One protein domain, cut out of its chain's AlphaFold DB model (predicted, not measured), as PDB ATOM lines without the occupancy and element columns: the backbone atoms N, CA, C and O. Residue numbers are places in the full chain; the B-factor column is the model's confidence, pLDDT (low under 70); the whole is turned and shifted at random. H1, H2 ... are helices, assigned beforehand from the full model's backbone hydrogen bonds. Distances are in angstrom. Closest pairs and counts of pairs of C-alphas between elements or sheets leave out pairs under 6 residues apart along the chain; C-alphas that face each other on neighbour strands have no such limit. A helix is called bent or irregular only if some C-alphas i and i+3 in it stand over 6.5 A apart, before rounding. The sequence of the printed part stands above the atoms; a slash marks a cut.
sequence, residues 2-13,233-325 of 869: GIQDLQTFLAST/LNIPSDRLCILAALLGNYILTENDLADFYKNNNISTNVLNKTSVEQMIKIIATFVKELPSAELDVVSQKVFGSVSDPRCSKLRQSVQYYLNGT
ATOM      1  N   GLY A   2     -46.000  10.223 -46.505       82.94
ATOM      2  CA  GLY A   2     -46.329  11.171 -47.572       82.94
ATOM      3  C   GLY A   2     -47.753  11.702 -47.445       82.94
ATOM      4  O   GLY A   2     -48.487  11.292 -46.546       82.94
ATOM      5  N   ILE A   3     -48.196  12.524 -48.402       90.69
ATOM      6  CA  ILE A   3     -49.581  13.021 -48.474       90.69
ATOM      7  C   ILE A   3     -50.632  11.915 -48.269       90.69
ATOM      8  O   ILE A   3     -51.585  12.121 -47.525       90.69
ATOM      9  N   GLN A   4     -50.420  10.710 -48.814       90.44
ATOM     10  CA  GLN A   4     -51.347   9.571 -48.704       90.44
ATOM     11  C   GLN A   4     -51.635   9.103 -47.264       90.44
ATOM     12  O   GLN A   4     -52.687   8.520 -46.994       90.44
ATOM     13  N   ASP A   5     -50.760   9.415 -46.306       89.69
ATOM     14  CA  ASP A   5     -51.007   9.151 -44.887       89.69
ATOM     15  C   ASP A   5     -52.156  10.029 -44.318       89.69
ATOM     16  O   ASP A   5     -52.820   9.635 -43.354       89.69
ATOM     17  N   LEU A   6     -52.466  11.179 -44.943       91.62
ATOM     18  CA  LEU A   6     -53.560  12.082 -44.549       91.62
ATOM     19  C   LEU A   6     -54.948  11.446 -44.725       91.62
ATOM     20  O   LEU A   6     -55.805  11.634 -43.864       91.62
ATOM     21  N   GLN A   7     -55.159  10.645 -45.777       90.62
ATOM     22  CA  GLN A   7     -56.411   9.900 -45.993       90.62
ATOM     23  C   GLN A   7     -56.653   8.897 -44.854       90.62
ATOM     24  O   GLN A   7     -57.756   8.783 -44.320       90.62
ATOM     25  N   THR A   8     -55.586   8.223 -44.409       89.44
ATOM     26  CA  THR A   8     -55.639   7.282 -43.277       89.44
ATOM     27  C   THR A   8     -55.932   8.008 -41.960       89.44
ATOM     28  O   THR A   8     -56.682   7.501 -41.128       89.44
ATOM     29  N   PHE A   9     -55.395   9.217 -41.772       92.12
ATOM     30  CA  PHE A   9     -55.674  10.054 -40.602       92.12
ATOM     31  C   PHE A   9     -57.112  10.604 -40.584       92.12
ATOM     32  O   PHE A   9     -57.771  10.557 -39.549       92.12
ATOM     33  N   LEU A  10     -57.629  11.057 -41.728       91.62
ATOM     34  CA  LEU A  10     -59.023  11.479 -41.926       91.62
ATOM     35  C   LEU A  10     -60.028  10.352 -41.615       91.62
ATOM     36  O   LEU A  10     -61.100  10.606 -41.065       91.62
ATOM     37  N   ALA A  11     -59.662   9.103 -41.916       89.38
ATOM     38  CA  ALA A  11     -60.446   7.909 -41.601       89.38
ATOM     39  C   ALA A  11     -60.224   7.354 -40.170       89.38
ATOM     40  O   ALA A  11     -60.924   6.418 -39.768       89.38
ATOM     41  N   SER A  12     -59.261   7.894 -39.410       89.06
ATOM     42  CA  SER A  12     -58.882   7.444 -38.059       89.06
ATOM     43  C   SER A  12     -59.837   7.962 -36.973       89.06
ATOM     44  O   SER A  12     -60.456   9.020 -37.092       89.06
ATOM     45  N   THR A  13     -59.886   7.260 -35.837       86.25
ATOM     46  CA  THR A  13     -60.565   7.709 -34.609       86.25
ATOM     47  C   THR A  13     -59.982   9.001 -34.018       86.25
ATOM     48  O   THR A  13     -60.633   9.618 -33.170       86.25
ATOM     49  N   LEU A 233     -57.094  19.201 -36.606       93.00
ATOM     50  CA  LEU A 233     -55.734  19.713 -36.767       93.00
ATOM     51  C   LEU A 233     -55.563  21.161 -36.275       93.00
ATOM     52  O   LEU A 233     -54.433  21.610 -36.109       93.00
ATOM     53  N   ASN A 234     -56.662  21.872 -36.000       93.12
ATOM     54  CA  ASN A 234     -56.690  23.274 -35.576       93.12
ATOM     55  C   ASN A 234     -55.934  24.201 -36.555       93.12
ATOM     56  O   ASN A 234     -55.184  25.087 -36.139       93.12
ATOM     57  N   ILE A 235     -56.125  23.961 -37.859       92.12
ATOM     58  CA  ILE A 235     -55.541  24.745 -38.957       92.12
ATOM     59  C   ILE A 235     -56.632  25.517 -39.721       92.12
ATOM     60  O   ILE A 235     -57.700  24.959 -39.984       92.12
ATOM     61  N   PRO A 236     -56.370  26.772 -40.124       87.69
ATOM     62  CA  PRO A 236     -57.174  27.475 -41.122       87.69
ATOM     63  C   PRO A 236     -57.220  26.722 -42.464       87.69
ATOM     64  O   PRO A 236     -56.242  26.079 -42.857       87.69
ATOM     65  N   SER A 237     -58.348  26.791 -43.175       82.00
ATOM     66  CA  SER A 237     -58.579  26.040 -44.420       82.00
ATOM     67  C   SER A 237     -57.673  26.478 -45.575       82.00
ATOM     68  O   SER A 237     -57.216  25.637 -46.342       82.00
ATOM     69  N   ASP A 238     -57.334  27.767 -45.649       83.12
ATOM     70  CA  ASP A 238     -56.353  28.346 -46.582       83.12
ATOM     71  C   ASP A 238     -54.950  27.729 -46.435       83.12
ATOM     72  O   ASP A 238     -54.174  27.689 -47.391       83.12
ATOM     73  N   ARG A 239     -54.629  27.177 -45.257       91.69
ATOM     74  CA  ARG A 239     -53.333  26.549 -44.974       91.69
ATOM     75  C   ARG A 239     -53.296  25.042 -45.238       91.69
ATOM     76  O   ARG A 239     -52.222  24.445 -45.138       91.69
ATOM     77  N   LEU A 240     -54.414  24.414 -45.619       92.81
ATOM     78  CA  LEU A 240     -54.463  22.972 -45.898       92.81
ATOM     79  C   LEU A 240     -53.520  22.578 -47.050       92.81
ATOM     80  O   LEU A 240     -52.815  21.578 -46.944       92.81
ATOM     81  N   CYS A 241     -53.418  23.403 -48.097       94.81
ATOM     82  CA  CYS A 241     -52.480  23.190 -49.206       94.81
ATOM     83  C   CYS A 241     -51.000  23.278 -48.775       94.81
ATOM     84  O   CYS A 241     -50.151  22.605 -49.358       94.81
ATOM     85  N   ILE A 242     -50.684  24.062 -47.736       96.25
ATOM     86  CA  ILE A 242     -49.329  24.151 -47.165       96.25
ATOM     87  C   ILE A 242     -49.013  22.877 -46.375       96.25
ATOM     88  O   ILE A 242     -47.949  22.291 -46.568       96.25
ATOM     89  N   LEU A 243     -49.949  22.391 -45.549       95.81
ATOM     90  CA  LEU A 243     -49.811  21.091 -44.881       95.81
ATOM     91  C   LEU A 243     -49.641  19.955 -45.902       95.81
ATOM     92  O   LEU A 243     -48.738  19.136 -45.757       95.81
ATOM     93  N   ALA A 244     -50.456  19.927 -46.957       95.50
ATOM     94  CA  ALA A 244     -50.401  18.891 -47.984       95.50
ATOM     95  C   ALA A 244     -49.073  18.881 -48.771       95.50
ATOM     96  O   ALA A 244     -48.601  17.818 -49.180       95.50
ATOM     97  N   ALA A 245     -48.431  20.043 -48.947       96.56
ATOM     98  CA  ALA A 245     -47.085  20.141 -49.513       96.56
ATOM     99  C   ALA A 245     -46.003  19.681 -48.522       96.56
ATOM    100  O   ALA A 245     -45.094  18.945 -48.904       96.56
ATOM    101  N   LEU A 246     -46.108  20.069 -47.245       96.44
ATOM    102  CA  LEU A 246     -45.133  19.726 -46.202       96.44
ATOM    103  C   LEU A 246     -45.266  18.298 -45.649       96.44
ATOM    104  O   LEU A 246     -44.382  17.866 -44.917       96.44
ATOM    105  N   LEU A 247     -46.315  17.556 -46.017       95.12
ATOM    106  CA  LEU A 247     -46.394  16.098 -45.850       95.12
ATOM    107  C   LEU A 247     -45.597  15.327 -46.915       95.12
ATOM    108  O   LEU A 247     -45.373  14.133 -46.747       95.12
ATOM    109  N   GLY A 248     -45.160  15.984 -47.991       93.12
ATOM    110  CA  GLY A 248     -44.390  15.380 -49.074       93.12
ATOM    111  C   GLY A 248     -45.249  14.735 -50.170       93.12
ATOM    112  O   GLY A 248     -46.174  13.964 -49.903       93.12
ATOM    113  N   ASN A 249     -44.918  15.040 -51.424       93.00
ATOM    114  CA  ASN A 249     -45.551  14.510 -52.635       93.00
ATOM    115  C   ASN A 249     -44.538  14.380 -53.792       93.00
ATOM    116  O   ASN A 249     -43.331  14.528 -53.598       93.00
ATOM    117  N   TYR A 250     -45.019  14.111 -55.007       92.12
ATOM    118  CA  TYR A 250     -44.173  13.905 -56.188       92.12
ATOM    119  C   TYR A 250     -43.402  15.160 -56.658       92.12
ATOM    120  O   TYR A 250     -42.435  15.041 -57.411       92.12
ATOM    121  N   ILE A 251     -43.806  16.361 -56.220       94.06
ATOM    122  CA  ILE A 251     -43.166  17.645 -56.566       94.06
ATOM    123  C   ILE A 251     -42.123  18.026 -55.505       94.06
ATOM    124  O   ILE A 251     -40.980  18.356 -55.833       94.06
ATOM    125  N   LEU A 252     -42.519  17.972 -54.232       95.12
ATOM    126  CA  LEU A 252     -41.670  18.218 -53.069       95.12
ATOM    127  C   LEU A 252     -41.607  16.930 -52.245       95.12
ATOM    128  O   LEU A 252     -42.527  16.623 -51.493       95.12
ATOM    129  N   THR A 253     -40.541  16.156 -52.422       92.88
ATOM    130  CA  THR A 253     -40.464  14.783 -51.905       92.88
ATOM    131  C   THR A 253     -40.084  14.730 -50.425       92.88
ATOM    132  O   THR A 253     -39.493  15.664 -49.884       92.88
ATOM    133  N   GLU A 254     -40.318  13.582 -49.778       90.12
ATOM    134  CA  GLU A 254     -39.808  13.296 -48.423       90.12
ATOM    135  C   GLU A 254     -38.289  13.522 -48.298       90.12
ATOM    136  O   GLU A 254     -37.806  13.921 -47.240       90.12
ATOM    137  N   ASN A 255     -37.535  13.309 -49.386       91.31
ATOM    138  CA  ASN A 255     -36.092  13.539 -49.430       91.31
ATOM    139  C   ASN A 255     -35.742  15.035 -49.487       91.31
ATOM    140  O   ASN A 255     -34.764  15.451 -48.872       91.31
ATOM    141  N   ASP A 256     -36.538  15.857 -50.183       93.81
ATOM    142  CA  ASP A 256     -36.367  17.318 -50.182       93.81
ATOM    143  C   ASP A 256     -36.649  17.909 -48.787       93.81
ATOM    144  O   ASP A 256     -35.990  18.863 -48.367       93.81
ATOM    145  N   LEU A 257     -37.607  17.311 -48.069       94.75
ATOM    146  CA  LEU A 257     -38.064  17.692 -46.727       94.75
ATOM    147  C   LEU A 257     -37.263  17.056 -45.575       94.75
ATOM    148  O   LEU A 257     -37.566  17.326 -44.413       94.75
ATOM    149  N   ALA A 258     -36.235  16.246 -45.851       92.75
ATOM    150  CA  ALA A 258     -35.531  15.468 -44.827       92.75
ATOM    151  C   ALA A 258     -34.937  16.327 -43.687       92.75
ATOM    152  O   ALA A 258     -35.044  15.958 -42.515       92.75
ATOM    153  N   ASP A 259     -34.370  17.497 -44.009       92.25
ATOM    154  CA  ASP A 259     -33.855  18.449 -43.012       92.25
ATOM    155  C   ASP A 259     -34.983  19.036 -42.150       92.25
ATOM    156  O   ASP A 259     -34.867  19.116 -40.929       92.25
ATOM    157  N   PHE A 260     -36.101  19.404 -42.781       94.56
ATOM    158  CA  PHE A 260     -37.284  19.944 -42.113       94.56
ATOM    159  C   PHE A 260     -37.904  18.914 -41.157       94.56
ATOM    160  O   PHE A 260     -38.188  19.241 -40.004       94.56
ATOM    161  N   TYR A 261     -38.037  17.655 -41.585       94.00
ATOM    162  CA  TYR A 261     -38.494  16.556 -40.730       94.00
ATOM    163  C   TYR A 261     -37.561  16.352 -39.531       94.00
ATOM    164  O   TYR A 261     -38.024  16.349 -38.388       94.00
ATOM    165  N   LYS A 262     -36.245  16.285 -39.764       91.25
ATOM    166  CA  LYS A 262     -35.236  16.157 -38.703       91.25
ATOM    167  C   LYS A 262     -35.317  17.303 -37.686       91.25
ATOM    168  O   LYS A 262     -35.319  17.042 -36.486       91.25
ATOM    169  N   ASN A 263     -35.436  18.548 -38.151       91.75
ATOM    170  CA  ASN A 263     -35.528  19.737 -37.296       91.75
ATOM    171  C   ASN A 263     -36.814  19.769 -36.447       91.75
ATOM    172  O   ASN A 263     -36.808  20.327 -35.354       91.75
ATOM    173  N   ASN A 264     -37.894  19.130 -36.910       90.56
ATOM    174  CA  ASN A 264     -39.156  18.989 -36.176       90.56
ATOM    175  C   ASN A 264     -39.247  17.678 -35.359       90.56
ATOM    176  O   ASN A 264     -40.328  17.302 -34.912       90.56
ATOM    177  N   ASN A 265     -38.125  16.975 -35.144       89.44
ATOM    178  CA  ASN A 265     -38.044  15.683 -34.439       89.44
ATOM    179  C   ASN A 265     -38.881  14.550 -35.076       89.44
ATOM    180  O   ASN A 265     -39.241  13.572 -34.417       89.44
ATOM    181  N   ILE A 266     -39.173  14.659 -36.373       87.69
ATOM    182  CA  ILE A 266     -39.900  13.654 -37.145       87.69
ATOM    183  C   ILE A 266     -38.890  12.624 -37.663       87.69
ATOM    184  O   ILE A 266     -38.104  12.888 -38.573       87.69
ATOM    185  N   SER A 267     -38.908  11.429 -37.075       79.62
ATOM    186  CA  SER A 267     -38.004  10.336 -37.426       79.62
ATOM    187  C   SER A 267     -38.653   9.397 -38.441       79.62
ATOM    188  O   SER A 267     -39.608   8.676 -38.143       79.62
ATOM    189  N   THR A 268     -38.091   9.375 -39.647       72.81
ATOM    190  CA  THR A 268     -38.448   8.448 -40.734       72.81
ATOM    191  C   THR A 268     -37.711   7.102 -40.640       72.81
ATOM    192  O   THR A 268     -38.040   6.162 -41.365       72.81
ATOM    193  N   ASN A 269     -36.733   6.978 -39.732       71.06
ATOM    194  CA  ASN A 269     -35.902   5.784 -39.568       71.06
ATOM    195  C   ASN A 269     -36.700   4.583 -39.041       71.06
ATOM    196  O   ASN A 269     -37.366   4.673 -38.013       71.06
ATOM    197  N   VAL A 270     -36.540   3.423 -39.689       64.75
ATOM    198  CA  VAL A 270     -37.316   2.189 -39.433       64.75
ATOM    199  C   VAL A 270     -37.304   1.738 -37.964       64.75
ATOM    200  O   VAL A 270     -38.309   1.222 -37.486       64.75
ATOM    201  N   LEU A 271     -36.196   1.945 -37.243       62.50
ATOM    202  CA  LEU A 271     -36.035   1.518 -35.845       62.50
ATOM    203  C   LEU A 271     -36.793   2.395 -34.832       62.50
ATOM    204  O   LEU A 271     -37.234   1.882 -33.812       62.50
ATOM    205  N   ASN A 272     -36.954   3.691 -35.117       69.25
ATOM    206  CA  ASN A 272     -37.590   4.685 -34.243       69.25
ATOM    207  C   ASN A 272     -38.547   5.550 -35.079       69.25
ATOM    208  O   ASN A 272     -38.392   6.768 -35.155       69.25
ATOM    209  N   LYS A 273     -39.485   4.921 -35.793       79.44
ATOM    210  CA  LYS A 273     -40.373   5.617 -36.732       79.44
ATOM    211  C   LYS A 273     -41.468   6.381 -35.978       79.44
ATOM    212  O   LYS A 273     -42.267   5.763 -35.276       79.44
ATOM    213  N   THR A 274     -41.541   7.702 -36.152       83.00
ATOM    214  CA  THR A 274     -42.645   8.538 -35.640       83.00
ATOM    215  C   THR A 274     -43.984   8.023 -36.182       83.00
ATOM    216  O   THR A 274     -44.061   7.615 -37.344       83.00
ATOM    217  N   SER A 275     -45.054   8.017 -35.377       88.06
ATOM    218  CA  SER A 275     -46.354   7.550 -35.878       88.06
ATOM    219  C   SER A 275     -46.920   8.516 -36.928       88.06
ATOM    220  O   SER A 275     -46.659   9.719 -36.884       88.06
ATOM    221  N   VAL A 276     -47.722   8.002 -37.865       86.44
ATOM    222  CA  VAL A 276     -48.408   8.821 -38.884       86.44
ATOM    223  C   VAL A 276     -49.212   9.950 -38.234       86.44
ATOM    224  O   VAL A 276     -49.094  11.113 -38.615       86.44
ATOM    225  N   GLU A 277     -49.966   9.628 -37.183       90.31
ATOM    226  CA  GLU A 277     -50.789  10.602 -36.469       90.31
ATOM    227  C   GLU A 277     -49.956  11.652 -35.722       90.31
ATOM    228  O   GLU A 277     -50.394  12.791 -35.586       90.31
ATOM    229  N   GLN A 278     -48.766  11.286 -35.230       90.81
ATOM    230  CA  GLN A 278     -47.824  12.222 -34.613       90.81
ATOM    231  C   GLN A 278     -47.214  13.156 -35.662       90.81
ATOM    232  O   GLN A 278     -47.232  14.364 -35.463       90.81
ATOM    233  N   MET A 279     -46.730  12.620 -36.789       90.88
ATOM    234  CA  MET A 279     -46.164  13.408 -37.889       90.88
ATOM    235  C   MET A 279     -47.158  14.462 -38.392       90.88
ATOM    236  O   MET A 279     -46.817  15.642 -38.445       90.88
ATOM    237  N   ILE A 280     -48.396  14.057 -38.700       93.31
ATOM    238  CA  ILE A 280     -49.423  14.974 -39.212       93.31
ATOM    239  C   ILE A 280     -49.734  16.071 -38.179       93.31
ATOM    240  O   ILE A 280     -49.814  17.240 -38.546       93.31
ATOM    241  N   LYS A 281     -49.829  15.736 -36.881       93.69
ATOM    242  CA  LYS A 281     -50.042  16.719 -35.799       93.69
ATOM    243  C   LYS A 281     -48.860  17.674 -35.612       93.69
ATOM    244  O   LYS A 281     -49.091  18.859 -35.393       93.69
ATOM    245  N   ILE A 282     -47.615  17.206 -35.730       94.88
ATOM    246  CA  ILE A 282     -46.419  18.062 -35.664       94.88
ATOM    247  C   ILE A 282     -46.415  19.053 -36.837       94.88
ATOM    248  O   ILE A 282     -46.319  20.259 -36.616       94.88
ATOM    249  N   ILE A 283     -46.593  18.576 -38.075       95.38
ATOM    250  CA  ILE A 283     -46.545  19.443 -39.267       95.38
ATOM    251  C   ILE A 283     -47.745  20.404 -39.285       95.38
ATOM    252  O   ILE A 283     -47.573  21.581 -39.593       95.38
ATOM    253  N   ALA A 284     -48.939  19.963 -38.875       95.50
ATOM    254  CA  ALA A 284     -50.094  20.847 -38.706       95.50
ATOM    255  C   ALA A 284     -49.858  21.931 -37.637       95.50
ATOM    256  O   ALA A 284     -50.255  23.075 -37.842       95.50
ATOM    257  N   THR A 285     -49.167  21.607 -36.538       96.19
ATOM    258  CA  THR A 285     -48.801  22.582 -35.495       96.19
ATOM    259  C   THR A 285     -47.824  23.625 -36.043       96.19
ATOM    260  O   THR A 285     -48.087  24.819 -35.927       96.19
ATOM    261  N   PHE A 286     -46.776  23.196 -36.757       95.75
ATOM    262  CA  PHE A 286     -45.871  24.103 -37.478       95.75
ATOM    263  C   PHE A 286     -46.629  25.012 -38.464       95.75
ATOM    264  O   PHE A 286     -46.445  26.226 -38.454       95.75
ATOM    265  N   VAL A 287     -47.532  24.452 -39.280       95.75
ATOM    266  CA  VAL A 287     -48.334  25.206 -40.267       95.75
ATOM    267  C   VAL A 287     -49.310  26.188 -39.605       95.75
ATOM    268  O   VAL A 287     -49.548  27.278 -40.134       95.75
ATOM    269  N   LYS A 288     -49.849  25.849 -38.431       94.44
ATOM    270  CA  LYS A 288     -50.657  26.753 -37.604       94.44
ATOM    271  C   LYS A 288     -49.828  27.927 -37.069       94.44
ATOM    272  O   LYS A 288     -50.300  29.060 -37.091       94.44
ATOM    273  N   GLU A 289     -48.599  27.671 -36.632       94.31
ATOM    274  CA  GLU A 289     -47.692  28.660 -36.030       94.31
ATOM    275  C   GLU A 289     -46.955  29.549 -37.056       94.31
ATOM    276  O   GLU A 289     -46.276  30.505 -36.675       94.31
ATOM    277  N   LEU A 290     -47.117  29.301 -38.363       93.25
ATOM    278  CA  LEU A 290     -46.612  30.195 -39.412       93.25
ATOM    279  C   LEU A 290     -47.228  31.611 -39.285       93.25
ATOM    280  O   LEU A 290     -48.459  31.742 -39.250       93.25
ATOM    281  N   PRO A 291     -46.419  32.689 -39.284       91.06
ATOM    282  CA  PRO A 291     -46.929  34.055 -39.124       91.06
ATOM    283  C   PRO A 291     -47.637  34.591 -40.381       91.06
ATOM    284  O   PRO A 291     -48.464  35.487 -40.275       91.06
ATOM    285  N   SER A 292     -47.353  34.024 -41.558       91.38
ATOM    286  CA  SER A 292     -48.031  34.313 -42.829       91.38
ATOM    287  C   SER A 292     -48.153  33.028 -43.653       91.38
ATOM    288  O   SER A 292     -47.356  32.102 -43.479       91.38
ATOM    289  N   ALA A 293     -49.144  32.973 -44.545       89.38
ATOM    290  CA  ALA A 293     -49.288  31.919 -45.553       89.38
ATOM    291  C   ALA A 293     -48.450  32.192 -46.824       89.38
ATOM    292  O   ALA A 293     -48.350  31.330 -47.696       89.38
ATOM    293  N   GLU A 294     -47.835  33.376 -46.937       91.94
ATOM    294  CA  GLU A 294     -46.997  33.761 -48.077       91.94
ATOM    295  C   GLU A 294     -45.805  32.815 -48.250       91.94
ATOM    296  O   GLU A 294     -45.021  32.577 -47.328       91.94
ATOM    297  N   LEU A 295     -45.637  32.303 -49.470       92.62
ATOM    298  CA  LEU A 295     -44.728  31.191 -49.756       92.62
ATOM    299  C   LEU A 295     -43.250  31.509 -49.481       92.62
ATOM    300  O   LEU A 295     -42.481  30.583 -49.234       92.62
ATOM    301  N   ASP A 296     -42.851  32.783 -49.467       92.94
ATOM    302  CA  ASP A 296     -41.504  33.211 -49.063       92.94
ATOM    303  C   ASP A 296     -41.293  33.086 -47.545       92.94
ATOM    304  O   ASP A 296     -40.254  32.596 -47.104       92.94
ATOM    305  N   VAL A 297     -42.306  33.418 -46.738       93.62
ATOM    306  CA  VAL A 297     -42.283  33.235 -45.279       93.62
ATOM    307  C   VAL A 297     -42.265  31.745 -44.928       93.62
ATOM    308  O   VAL A 297     -41.484  31.328 -44.069       93.62
ATOM    309  N   VAL A 298     -43.052  30.924 -45.635       94.31
ATOM    310  CA  VAL A 298     -43.008  29.458 -45.485       94.31
ATOM    311  C   VAL A 298     -41.635  28.913 -45.893       94.31
ATOM    312  O   VAL A 298     -41.023  28.172 -45.128       94.31
ATOM    313  N   SER A 299     -41.104  29.329 -47.047       94.19
ATOM    314  CA  SER A 299     -39.775  28.929 -47.541       94.19
ATOM    315  C   SER A 299     -38.668  29.236 -46.528       94.19
ATOM    316  O   SER A 299     -37.877  28.357 -46.179       94.19
ATOM    317  N   GLN A 300     -38.658  30.457 -45.984       94.31
ATOM    318  CA  GLN A 300     -37.691  30.899 -44.981       94.31
ATOM    319  C   GLN A 300     -37.782  30.092 -43.675       94.31
ATOM    320  O   GLN A 300     -36.762  29.864 -43.027       94.31
ATOM    321  N   LYS A 301     -38.981  29.637 -43.284       94.12
ATOM    322  CA  LYS A 301     -39.200  28.814 -42.083       94.12
ATOM    323  C   LYS A 301     -38.911  27.323 -42.287       94.12
ATOM    324  O   LYS A 301     -38.539  26.663 -41.321       94.12
ATOM    325  N   VAL A 302     -39.070  26.797 -43.501       94.56
ATOM    326  CA  VAL A 302     -38.878  25.368 -43.822       94.56
ATOM    327  C   VAL A 302     -37.425  25.053 -44.195       94.56
ATOM    328  O   VAL A 302     -36.887  24.055 -43.722       94.56
ATOM    329  N   PHE A 303     -36.774  25.907 -44.995       95.12
ATOM    330  CA  PHE A 303     -35.410  25.681 -45.505       95.12
ATOM    331  C   PHE A 303     -34.351  26.637 -44.928       95.12
ATOM    332  O   PHE A 303     -33.167  26.489 -45.216       95.12
ATOM    333  N   GLY A 304     -34.743  27.636 -44.131       92.00
ATOM    334  CA  GLY A 304     -33.817  28.618 -43.544       92.00
ATOM    335  C   GLY A 304     -33.308  29.697 -44.511       92.00
ATOM    336  O   GLY A 304     -32.605  30.612 -44.083       92.00
ATOM    337  N   SER A 305     -33.672  29.633 -45.795       91.31
ATOM    338  CA  SER A 305     -33.352  30.645 -46.806       91.31
ATOM    339  C   SER A 305     -34.393  30.651 -47.922       91.31
ATOM    340  O   SER A 305     -34.660  29.610 -48.520       91.31
ATOM    341  N   VAL A 306     -34.923  31.826 -48.279       90.50
ATOM    342  CA  VAL A 306     -35.748  32.008 -49.492       90.50
ATOM    343  C   VAL A 306     -35.018  31.626 -50.788       90.50
ATOM    344  O   VAL A 306     -35.675  31.304 -51.777       90.50
ATOM    345  N   SER A 307     -33.680  31.600 -50.768       91.81
ATOM    346  CA  SER A 307     -32.818  31.267 -51.910       91.81
ATOM    347  C   SER A 307     -32.451  29.777 -52.016       91.81
ATOM    348  O   SER A 307     -31.672  29.418 -52.899       91.81
ATOM    349  N   ASP A 308     -32.963  28.898 -51.143       94.06
ATOM    350  CA  ASP A 308     -32.780  27.446 -51.297       94.06
ATOM    351  C   ASP A 308     -33.485  26.960 -52.589       94.06
ATOM    352  O   ASP A 308     -34.636  27.329 -52.842       94.06
ATOM    353  N   PRO A 309     -32.849  26.127 -53.438       91.81
ATOM    354  CA  PRO A 309     -33.474  25.644 -54.672       91.81
ATOM    355  C   PRO A 309     -34.801  24.895 -54.442       91.81
ATOM    356  O   PRO A 309     -35.676  24.923 -55.314       91.81
ATOM    357  N   ARG A 310     -35.005  24.276 -53.271       95.31
ATOM    358  CA  ARG A 310     -36.248  23.582 -52.882       95.31
ATOM    359  C   ARG A 310     -37.429  24.531 -52.674       95.31
ATOM    360  O   ARG A 310     -38.572  24.092 -52.800       95.31
ATOM    361  N   CYS A 311     -37.197  25.829 -52.469       95.06
ATOM    362  CA  CYS A 311     -38.259  26.838 -52.427       95.06
ATOM    363  C   CYS A 311     -39.091  26.842 -53.721       95.06
ATOM    364  O   CYS A 311     -40.299  27.062 -53.679       95.06
ATOM    365  N   SER A 312     -38.473  26.540 -54.872       94.19
ATOM    366  CA  SER A 312     -39.188  26.404 -56.151       94.19
ATOM    367  C   SER A 312     -40.173  25.224 -56.142       94.19
ATOM    368  O   SER A 312     -41.341  25.401 -56.493       94.19
ATOM    369  N   LYS A 313     -39.740  24.053 -55.651       95.44
ATOM    370  CA  LYS A 313     -40.583  22.862 -55.454       95.44
ATOM    371  C   LYS A 313     -41.706  23.112 -54.452       95.44
ATOM    372  O   LYS A 313     -42.833  22.707 -54.707       95.44
ATOM    373  N   LEU A 314     -41.430  23.802 -53.343       96.81
ATOM    374  CA  LEU A 314     -42.450  24.153 -52.351       96.81
ATOM    375  C   LEU A 314     -43.542  25.039 -52.961       96.81
ATOM    376  O   LEU A 314     -44.721  24.725 -52.816       96.81
ATOM    377  N   ARG A 315     -43.169  26.085 -53.711       95.69
ATOM    378  CA  ARG A 315     -44.140  26.938 -54.417       95.69
ATOM    379  C   ARG A 315     -44.976  26.139 -55.419       95.69
ATOM    380  O   ARG A 315     -46.195  26.270 -55.425       95.69
ATOM    381  N   GLN A 316     -44.341  25.281 -56.221       94.88
ATOM    382  CA  GLN A 316     -45.034  24.410 -57.180       94.88
ATOM    383  C   GLN A 316     -45.969  23.403 -56.489       94.88
ATOM    384  O   GLN A 316     -47.077  23.187 -56.966       94.88
ATOM    385  N   SER A 317     -45.555  22.827 -55.358       95.81
ATOM    386  CA  SER A 317     -46.330  21.838 -54.601       95.81
ATOM    387  C   SER A 317     -47.556  22.460 -53.922       95.81
ATOM    388  O   SER A 317     -48.654  21.922 -54.038       95.81
ATOM    389  N   VAL A 318     -47.430  23.645 -53.310       95.75
ATOM    390  CA  VAL A 318     -48.601  24.366 -52.772       95.75
ATOM    391  C   VAL A 318     -49.533  24.817 -53.903       95.75
ATOM    392  O   VAL A 318     -50.744  24.630 -53.799       95.75
ATOM    393  N   GLN A 319     -48.993  25.332 -55.017       94.44
ATOM    394  CA  GLN A 319     -49.798  25.715 -56.184       94.44
ATOM    395  C   GLN A 319     -50.534  24.518 -56.809       94.44
ATOM    396  O   GLN A 319     -51.668  24.671 -57.258       94.44
ATOM    397  N   TYR A 320     -49.927  23.328 -56.810       94.25
ATOM    398  CA  TYR A 320     -50.556  22.096 -57.286       94.25
ATOM    399  C   TYR A 320     -51.845  21.775 -56.511       94.25
ATOM    400  O   TYR A 320     -52.878  21.519 -57.131       94.25
ATOM    401  N   TYR A 321     -51.820  21.866 -55.177       94.88
ATOM    402  CA  TYR A 321     -53.033  21.675 -54.376       94.88
ATOM    403  C   TYR A 321     -54.032  22.820 -54.545       94.88
ATOM    404  O   TYR A 321     -55.217  22.552 -54.734       94.88
ATOM    405  N   LEU A 322     -53.567  24.077 -54.561       93.69
ATOM    406  CA  LEU A 322     -54.432  25.240 -54.792       93.69
ATOM    407  C   LEU A 322     -55.219  25.107 -56.105       93.69
ATOM    408  O   LEU A 322     -56.420  25.360 -56.106       93.69
ATOM    409  N   ASN A 323     -54.596  24.628 -57.186       92.44
ATOM    410  CA  ASN A 323     -55.258  24.388 -58.475       92.44
ATOM    411  C   ASN A 323     -56.418  23.369 -58.411       92.44
ATOM    412  O   ASN A 323     -57.299  23.425 -59.261       92.44
ATOM    413  N   GLY A 324     -56.457  22.452 -57.435       91.31
ATOM    414  CA  GLY A 324     -57.597  21.542 -57.236       91.31
ATOM    415  C   GLY A 324     -58.743  22.141 -56.402       91.31
ATOM    416  O   GLY A 324     -59.887  21.669 -56.459       91.31
ATOM    417  N   THR A 325     -58.462  23.200 -55.635       92.56
ATOM    418  CA  THR A 325     -59.452  23.870 -54.776       92.56
ATOM    419  C   THR A 325     -60.543  24.582 -55.572       92.56
ATOM    420  O   THR A 325     -60.414  24.873 -56.763       92.56
TER     421      THR A 325
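This is residues 2 to 13 and 233 to 325 of the 869 residues of the protein "constitutive coactivator of PPAR-gamma-like protein 1 homolog isoform X3" of Temnothorax curvispinosus (UniProt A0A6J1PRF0). Six helices are stacked crosswise, with H2 at the middle between the two longest, H4 on one side of it and H6 on the other. H1 packs across the first part of H4 at one end of this stack, H5 packs on the first part of H6, and short H3 lies next to H5; a long link, residues 264 to 275, leads from H3 back to H4. The printed part has 105 residues, with six named helices in the order H1 to H6 along the chain, no named strand, and the class all helix. The whole is compact, with a radius of gyration of the C-alphas of 13.0 A, and rounded, spanning 34 by 29 by 25 A.

Begin with the longest helix, H6, residues 310 to 324. Look from there to H2, residues 237 to 246, which touches H6 with 11 pairs of C-alphas within 8 A. Their closest C-alphas are those of Cys 241 and Val 318, 5.4 A apart, and the two helices run opposite ways at a steep tilt of 46 degrees. H2 also touches H4, residues 276 to 289, of which residues 283 to 288 alone touch H2. There the closest C-alphas are those of Leu 243 and Ala 284, 6.2 A apart, with a steep tilt of 56 degrees, opposite ways. H4 and H6 are apart. At the other part of H4, residues 276 to 280 alone touch H1, residues 5 to 10. The closest C-alphas are those of Phe 9 and Glu 277, 6.4 A apart, and the lines are about perpendicular, at 83 degrees. Go back to H6: with residues 310 to 315 alone it touches H5, residues 295 to 303. The closest C-alphas, of Ser 299 and Cys 311, are 5.5 A apart, and the helices run opposite ways at a steep tilt of 51 degrees. H5 and H3, residues 258 to 263, only just touch, with 3 pairs of C-alphas within 8 A. Their closest C-alphas are those of Phe 260 and Val 302, 5.9 A apart, and their lines are about perpendicular, at 80 degrees. Of the five pairs of helices that touch, none is at a shallow tilt; the helix packing is mostly crossed, the helices meeting at wide angles. In H1, H3, H4 and H5 every O i to N i+4 pair is within hydrogen-bond range; in H2 it is 4 of 6 and in H6 10 of 11.

Find C-alpha 310 at (-36.248, 23.582, -52.882); from there H6 runs 21.9 A to C-alpha 324 at (-57.597, 21.542, -57.236). H4 runs 20.1 A from C-alpha 276 at (-48.408, 8.821, -38.884) to C-alpha 289. H2 runs 15.0 A and is irregular, but only just: C-alphas 238 and 241 are 7.0 A apart, and its line is a rough one. H5 measures 11.6 A. H1 and H3 have six residues each, 8.9 A and 8.7 A long; look for the first C-alpha of H1 at (-51.007, 9.151, -44.887).

The two C-alphas farthest apart are those of Thr 13 and Ser 307, at 40.3 A. Residues 14 to 232 are cut out and not printed; across this cut, between H1 and H2, C-alphas 13 and 233 are 13.1 A apart. Of the links that are printed whole, H2 to H3 with 11 residues and H3 to H4 with 12 are long, H5 to H6 is short and H4 to H5 is tight. The mean pLDDT of the printed part is 91.0; look at residues 270 to 272, in the link from H3 to H4, for the three residues under 70.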